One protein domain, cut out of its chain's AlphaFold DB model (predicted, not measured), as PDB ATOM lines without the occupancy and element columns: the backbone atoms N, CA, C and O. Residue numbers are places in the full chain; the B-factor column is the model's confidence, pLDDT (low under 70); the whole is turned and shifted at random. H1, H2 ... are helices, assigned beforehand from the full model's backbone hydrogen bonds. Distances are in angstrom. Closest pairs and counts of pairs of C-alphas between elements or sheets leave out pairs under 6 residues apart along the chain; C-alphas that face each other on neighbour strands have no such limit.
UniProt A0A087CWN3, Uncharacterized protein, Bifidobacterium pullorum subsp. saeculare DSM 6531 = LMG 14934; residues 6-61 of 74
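Overview. This is residues 6 to 61 of the 74 residues of an uncharacterized protein of Bifidobacterium pullorum subsp. saeculare DSM 6531 = LMG 14934 (UniProt A0A087CWN3). What shape? Two helices, H1 the longer, make an open U. What builds it? The printed part has 56 residues, two named helices, H1 then H2, and no named strand: all helix. It is loose and spans 45 by 21 by 7 A; the radius of gyration of the C-alphas is 14.7 A.

Arrangement. Do the helices meet? H1, residues 6 to 31, and H2, residues 40 to 59, are near each other, with 6 pairs of C-alphas within 10 A but none within 8 A. Are O i to N i+4 pairs within hydrogen-bond range? They are in 20 of 22 in H1 and 14 of 16 in H2.

Along the chain. Where is H1? It runs 37.8 A from C-alpha 6 at (146.094, 208.284, 273.037). Where is H2? It runs 27.5 A to C-alpha 59 at (139.296, 197.365, 258.545), with a kink of 32 degrees near residue 47.

Size, cuts and confidence. Any cut? The printed part has none, and the link is short. How confident? The printed part's mean pLDDT is 97.3; no printed residue is under 70.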
ATOM      1  N   ASN A   6     147.378 207.764 273.508       96.44
ATOM      2  CA  ASN A   6     146.094 208.284 273.037       96.44
ATOM      3  C   ASN A   6     146.225 209.697 272.448       96.44
ATOM      4  O   ASN A   6     145.700 209.956 271.367       96.44
ATOM      5  N   GLU A   7     146.971 210.585 273.107       98.00
ATOM      6  CA  GLU A   7     147.240 211.936 272.597       98.00
ATOM      7  C   GLU A   7     148.016 211.891 271.280       98.00
ATOM      8  O   GLU A   7     147.641 212.560 270.315       98.00
ATOM      9  N   ARG A   8     149.038 211.027 271.199       97.00
ATOM     10  CA  ARG A   8     149.786 210.790 269.962       97.00
ATOM     11  C   ARG A   8     148.871 210.309 268.838       97.00
ATOM     12  O   ARG A   8     148.981 210.802 267.717       97.00
ATOM     13  N   PHE A   9     147.976 209.362 269.124       96.62
ATOM     14  CA  PHE A   9     147.004 208.877 268.146       96.62
ATOM     15  C   PHE A   9     146.093 210.007 267.660       96.62
ATOM     16  O   PHE A   9     146.027 210.233 266.457       96.62
ATOM     17  N   ARG A  10     145.461 210.759 268.571       97.81
ATOM     18  CA  ARG A  10     144.554 211.867 268.225       97.81
ATOM     19  C   ARG A  10     145.237 212.914 267.351       97.81
ATOM     20  O   ARG A  10     144.736 213.221 266.274       97.81
ATOM     21  N   ARG A  11     146.422 213.380 267.758       97.88
ATOM     22  CA  ARG A  11     147.207 214.377 267.015       97.88
ATOM     23  C   ARG A  11     147.555 213.900 265.604       97.88
ATOM     24  O   ARG A  11     147.442 214.657 264.640       97.88
ATOM     25  N   LEU A  12     148.006 212.651 265.468       97.94
ATOM     26  CA  LEU A  12     148.369 212.091 264.166       97.94
ATOM     27  C   LEU A  12     147.140 211.810 263.298       97.94
ATOM     28  O   LEU A  12     147.192 212.076 262.099       97.94
ATOM     29  N   ALA A  13     146.057 211.296 263.879       97.38
ATOM     30  CA  ALA A  13     144.811 211.006 263.177       97.38
ATOM     31  C   ALA A  13     144.178 212.286 262.627       97.38
ATOM     32  O   ALA A  13     143.845 212.337 261.447       97.38
ATOM     33  N   GLU A  14     144.101 213.341 263.437       97.69
ATOM     34  CA  GLU A  14     143.585 214.644 263.018       97.69
ATOM     35  C   GLU A  14     144.430 215.239 261.885       97.69
ATOM     36  O   GLU A  14     143.911 215.587 260.824       97.69
ATOM     37  N   SER A  15     145.754 215.294 262.064       98.12
ATOM     38  CA  SER A  15     146.661 215.849 261.055       98.12
ATOM     39  C   SER A  15     146.581 215.095 259.720       98.12
ATOM     40  O   SER A  15     146.469 215.715 258.658       98.12
ATOM     41  N   ARG A  16     146.607 213.756 259.761       98.06
ATOM     42  CA  ARG A  16     146.568 212.903 258.562       98.06
ATOM     43  C   ARG A  16     145.192 212.902 257.904       98.06
ATOM     44  O   ARG A  16     145.122 213.026 256.686       98.06
ATOM     45  N   GLY A  17     144.119 212.823 258.691       97.56
ATOM     46  CA  GLY A  17     142.742 212.870 258.201       97.56
ATOM     47  C   GLY A  17     142.439 214.190 257.498       97.56
ATOM     48  O   GLY A  17     141.996 214.190 256.354       97.56
ATOM     49  N   ASN A  18     142.798 215.318 258.118       98.12
ATOM     50  CA  ASN A  18     142.617 216.638 257.512       98.12
ATOM     51  C   ASN A  18     143.418 216.802 256.217       98.12
ATOM     52  O   ASN A  18     142.954 217.456 255.285       98.12
ATOM     53  N   ARG A  19     144.623 216.222 256.138       98.25
ATOM     54  CA  ARG A  19     145.392 216.218 254.890       98.25
ATOM     55  C   ARG A  19     144.668 215.423 253.806       98.25
ATOM     56  O   ARG A  19     144.488 215.958 252.722       98.25
ATOM     57  N   LEU A  20     144.220 214.206 254.105       97.75
ATOM     58  CA  LEU A  20     143.531 213.355 253.134       97.75
ATOM     59  C   LEU A  20     142.239 213.999 252.608       97.75
ATOM     60  O   LEU A  20     142.008 213.993 251.404       97.75
ATOM     61  N   ILE A  21     141.443 214.622 253.485       98.12
ATOM     62  CA  ILE A  21     140.230 215.357 253.089       98.12
ATOM     63  C   ILE A  21     140.561 216.458 252.073       98.12
ATOM     64  O   ILE A  21     139.862 216.588 251.071       98.12
ATOM     65  N   ARG A  22     141.639 217.224 252.293       98.44
ATOM     66  CA  ARG A  22     142.066 218.270 251.348       98.44
ATOM     67  C   ARG A  22     142.468 217.701 249.990       98.44
ATOM     68  O   ARG A  22     142.077 218.264 248.974       98.44
ATOM     69  N   GLU A  23     143.202 216.591 249.958       98.00
ATOM     70  CA  GLU A  23     143.577 215.945 248.689       98.00
ATOM     71  C   GLU A  23     142.334 215.466 247.920       98.00
ATOM     72  O   GLU A  23     142.217 215.700 246.718       98.00
ATOM     73  N   ILE A  24     141.352 214.878 248.615       97.69
ATOM     74  CA  ILE A  24     140.080 214.452 248.006       97.69
ATOM     75  C   ILE A  24     139.304 215.657 247.451       97.69
ATOM     76  O   ILE A  24     138.757 215.587 246.353       97.69
ATOM     77  N   GLN A  25     139.281 216.786 248.165       97.81
ATOM     78  CA  GLN A  25     138.665 218.022 247.665       97.81
ATOM     79  C   GLN A  25     139.361 218.538 246.399       97.81
ATOM     80  O   GLN A  25     138.684 218.963 245.463       97.81
ATOM     81  N   ILE A  26     140.696 218.468 246.342       97.81
ATOM     82  CA  ILE A  26     141.468 218.844 245.151       97.81
ATOM     83  C   ILE A  26     141.119 217.932 243.971       97.81
ATOM     84  O   ILE A  26     140.875 218.447 242.880       97.81
ATOM     85  N   LEU A  27     141.018 216.614 244.179       97.25
ATOM     86  CA  LEU A  27     140.538 215.683 243.147       97.25
ATOM     87  C   LEU A  27     139.125 216.048 242.670       97.25
ATOM     88  O   LEU A  27     138.850 216.010 241.474       97.25
ATOM     89  N   GLY A  28     138.253 216.490 243.579       97.69
ATOM     90  CA  GLY A  28     136.910 216.971 243.250       97.69
ATOM     91  C   GLY A  28     136.890 218.123 242.240       97.69
ATOM     92  O   GLY A  28     135.952 218.219 241.448       97.69
ATOM     93  N   ASN A  29     137.936 218.954 242.176       97.56
ATOM     94  CA  ASN A  29     138.026 220.039 241.190       97.56
ATOM     95  C   ASN A  29     138.108 219.524 239.743       97.56
ATOM     96  O   ASN A  29     137.711 220.240 238.820       97.56
ATOM     97  N   LEU A  30     138.571 218.284 239.536       97.88
ATOM     98  CA  LEU A  30     138.612 217.640 238.218       97.88
ATOM     99  C   LEU A  30     137.210 217.342 237.670       97.88
ATOM    100  O   LEU A  30     137.043 217.162 236.468       97.88
ATOM    101  N   SER A  31     136.177 217.366 238.520       97.94
ATOM    102  CA  SER A  31     134.788 217.179 238.088       97.94
ATOM    103  C   SER A  31     134.281 218.289 237.159       97.94
ATOM    104  O   SER A  31     133.297 218.083 236.443       97.94
ATOM    105  N   ASN A  32     134.941 219.453 237.135       98.06
ATOM    106  CA  ASN A  32     134.513 220.597 236.344       98.06
ATOM    107  C   ASN A  32     134.650 220.339 234.832       98.06
ATOM    108  O   ASN A  32     135.695 220.590 234.229       98.06
ATOM    109  N   ARG A  33     133.533 219.942 234.214       97.06
ATOM    110  CA  ARG A  33     133.403 219.653 232.777       97.06
ATOM    111  C   ARG A  33     133.697 220.831 231.844       97.06
ATOM    112  O   ARG A  33     133.869 220.622 230.653       97.06
ATOM    113  N   LYS A  34     133.753 222.067 232.356       98.06
ATOM    114  CA  LYS A  34     134.190 223.227 231.558       98.06
ATOM    115  C   LYS A  34     135.691 223.203 231.273       98.06
ATOM    116  O   LYS A  34     136.121 223.785 230.286       98.06
ATOM    117  N   ASN A  35     136.464 222.576 232.159       98.00
ATOM    118  CA  ASN A  35     137.923 222.542 232.096       98.00
ATOM    119  C   ASN A  35     138.458 221.160 231.699       98.00
ATOM    120  O   ASN A  35     139.592 221.069 231.242       98.00
ATOM    121  N   TYR A  36     137.667 220.103 231.907       98.00
ATOM    122  CA  TYR A  36     138.111 218.723 231.751       98.00
ATOM    123  C   TYR A  36     137.065 217.854 231.059       98.00
ATOM    124  O   TYR A  36     135.862 217.975 231.298       98.00
ATOM    125  N   GLU A  37     137.552 216.899 230.278       97.88
ATOM    126  CA  GLU A  37     136.771 215.790 229.747       97.88
ATOM    127  C   GLU A  37     137.246 214.497 230.403       97.88
ATOM    128  O   GLU A  37     138.426 214.339 230.702       97.88
ATOM    129  N   TYR A  38     136.300 213.610 230.691       98.12
ATOM    130  CA  TYR A  38     136.565 212.326 231.324       98.12
ATOM    131  C   TYR A  38     135.391 211.374 231.118       98.12
ATOM    132  O   TYR A  38     134.219 211.767 231.051       98.12
ATOM    133  N   THR A  39     135.693 210.100 231.046       98.50
ATOM    134  CA  THR A  39     134.715 209.029 230.913       98.50
ATOM    135  C   THR A  39     134.315 208.491 232.290       98.50
ATOM    136  O   THR A  39     135.049 208.668 233.269       98.50
ATOM    137  N   PRO A  40     133.144 207.849 232.416       98.12
ATOM    138  CA  PRO A  40     132.798 207.106 233.625       98.12
ATOM    139  C   PRO A  40     133.866 206.069 234.014       98.12
ATOM    140  O   PRO A  40     134.150 205.894 235.198       98.12
ATOM    141  N   GLU A  41     134.498 205.432 233.028       98.62
ATOM    142  CA  GLU A  41     135.552 204.436 233.216       98.62
ATOM    143  C   GLU A  41     136.805 205.049 233.857       98.62
ATOM    144  O   GLU A  41     137.356 204.478 234.796       98.62
ATOM    145  N   GLU A  42     137.223 206.239 233.417       98.38
ATOM    146  CA  GLU A  42     138.350 206.969 234.015       98.38
ATOM    147  C   GLU A  42     138.053 207.418 235.450       98.38
ATOM    148  O   GLU A  42     138.930 207.350 236.311       98.38
ATOM    149  N   VAL A  43     136.809 207.815 235.745       98.19
ATOM    150  CA  VAL A  43     136.385 208.127 237.122       98.19
ATOM    151  C   VAL A  43     136.456 206.875 237.993       98.19
ATOM    152  O   VAL A  43     136.998 206.925 239.095       98.19
ATOM    153  N   SER A  44     135.975 205.734 237.493       98.00
ATOM    154  CA  SER A  44     136.063 204.463 238.216       98.00
ATOM    155  C   SER A  44     137.515 204.031 238.440       98.00
ATOM    156  O   SER A  44     137.845 203.559 239.527       98.00
ATOM    157  N   ALA A  45     138.387 204.201 237.443       98.12
ATOM    158  CA  ALA A  45     139.807 203.880 237.554       98.12
ATOM    159  C   ALA A  45     140.535 204.792 238.556       98.12
ATOM    160  O   ALA A  45     141.452 204.338 239.240       98.12
ATOM    161  N   LEU A  46     140.112 206.056 238.675       97.62
ATOM    162  CA  LEU A  46     140.639 207.005 239.654       97.62
ATOM    163  C   LEU A  46     140.214 206.651 241.086       97.62
ATOM    164  O   LEU A  46     141.057 206.620 241.982       97.62
ATOM    165  N   PHE A  47     138.922 206.408 241.319       98.25
ATOM    166  CA  PHE A  47     138.389 206.243 242.675       98.25
ATOM    167  C   PHE A  47     138.483 204.815 243.216       98.25
ATOM    168  O   PHE A  47     138.687 204.658 244.418       98.25
ATOM    169  N   GLY A  48     138.422 203.786 242.365       98.25
ATOM    170  CA  GLY A  48     138.429 202.383 242.800       98.25
ATOM    171  C   GLY A  48     139.588 202.033 243.748       98.25
ATOM    172  O   GLY A  48     139.342 201.603 244.873       98.25
ATOM    173  N   PRO A  49     140.856 202.295 243.377       98.12
ATOM    174  CA  PRO A  49     141.994 202.031 244.259       98.12
ATOM    175  C   PRO A  49     141.975 202.838 245.569       98.12
ATOM    176  O   PRO A  49     142.471 202.363 246.591       98.12
ATOM    177  N   ILE A  50     141.415 204.054 245.556       97.81
ATOM    178  CA  ILE A  50     141.318 204.923 246.740       97.81
ATOM    179  C   ILE A  50     140.297 204.347 247.725       97.81
ATOM    180  O   ILE A  50     140.582 204.231 248.917       97.81
ATOM    181  N   GLU A  51     139.119 203.968 247.234       97.69
ATOM    182  CA  GLU A  51     138.050 203.362 248.033       97.69
ATOM    183  C   GLU A  51     138.469 202.006 248.616       97.69
ATOM    184  O   GLU A  51     138.221 201.732 249.797       97.69
ATOM    185  N   ASP A  52     139.176 201.191 247.829       97.88
ATOM    186  CA  ASP A  52     139.754 199.924 248.277       97.88
ATOM    187  C   ASP A  52     140.740 200.131 249.433       97.88
ATOM    188  O   ASP A  52     140.672 199.434 250.449       97.88
ATOM    189  N   GLU A  53     141.658 201.092 249.306       97.38
ATOM    190  CA  GLU A  53     142.663 201.368 250.336       97.38
ATOM    191  C   GLU A  53     142.041 201.962 251.606       97.38
ATOM    192  O   GLU A  53     142.415 201.586 252.723       97.38
ATOM    193  N   LEU A  54     141.036 202.832 251.458       96.56
ATOM    194  CA  LEU A  54     140.243 203.347 252.576       96.56
ATOM    195  C   LEU A  54     139.541 202.212 253.326       96.56
ATOM    196  O   LEU A  54     139.597 202.158 254.557       96.56
ATOM    197  N   THR A  55     138.921 201.285 252.594       96.06
ATOM    198  CA  THR A  55     138.235 200.120 253.166       96.06
ATOM    199  C   THR A  55     139.215 199.208 253.900       96.06
ATOM    200  O   THR A  55     138.966 198.837 255.050       96.06
ATOM    201  N   LYS A  56     140.358 198.882 253.280       95.56
ATOM    202  CA  LYS A  56     141.421 198.071 253.897       95.56
ATOM    203  C   LYS A  56     141.951 198.716 255.174       95.56
ATOM    204  O   LYS A  56     142.011 198.051 256.204       95.56
ATOM    205  N   THR A  57     142.283 200.006 255.122       95.12
ATOM    206  CA  THR A  57     142.841 200.748 256.260       95.12
ATOM    207  C   THR A  57     141.842 200.854 257.404       95.12
ATOM    208  O   THR A  57     142.216 200.641 258.556       95.12
ATOM    209  N   LYS A  58     140.566 201.138 257.111       94.19
ATOM    210  CA  LYS A  58     139.505 201.170 258.125       94.19
ATOM    211  C   LYS A  58     139.341 199.809 258.799       94.19
ATOM    212  O   LYS A  58     139.253 199.752 260.018       94.19
ATOM    213  N   GLY A  59     139.393 198.726 258.022       94.81
ATOM    214  CA  GLY A  59     139.296 197.365 258.545       94.81
ATOM    215  C   GLY A  59     140.416 196.966 259.514       94.81
ATOM    216  O   GLY A  59     140.232 196.016 260.263       94.81
ATOM    217  N   LEU A  60     141.553 197.678 259.549       91.31
ATOM    218  CA  LEU A  60     142.608 197.456 260.552       91.31
ATOM    219  C   LEU A  60     142.205 197.917 261.963       91.31
ATOM    220  O   LEU A  60     142.866 197.543 262.929       91.31
ATOM    221  N   PHE A  61     141.164 198.745 262.080       90.38
ATOM    222  CA  PHE A  61     140.622 199.215 263.357       90.38
ATOM    223  C   PHE A  61     139.499 198.320 263.896       90.38
ATOM    224  O   PHE A  61     139.106 198.484 265.048       90.38
TER     225      PHE A  61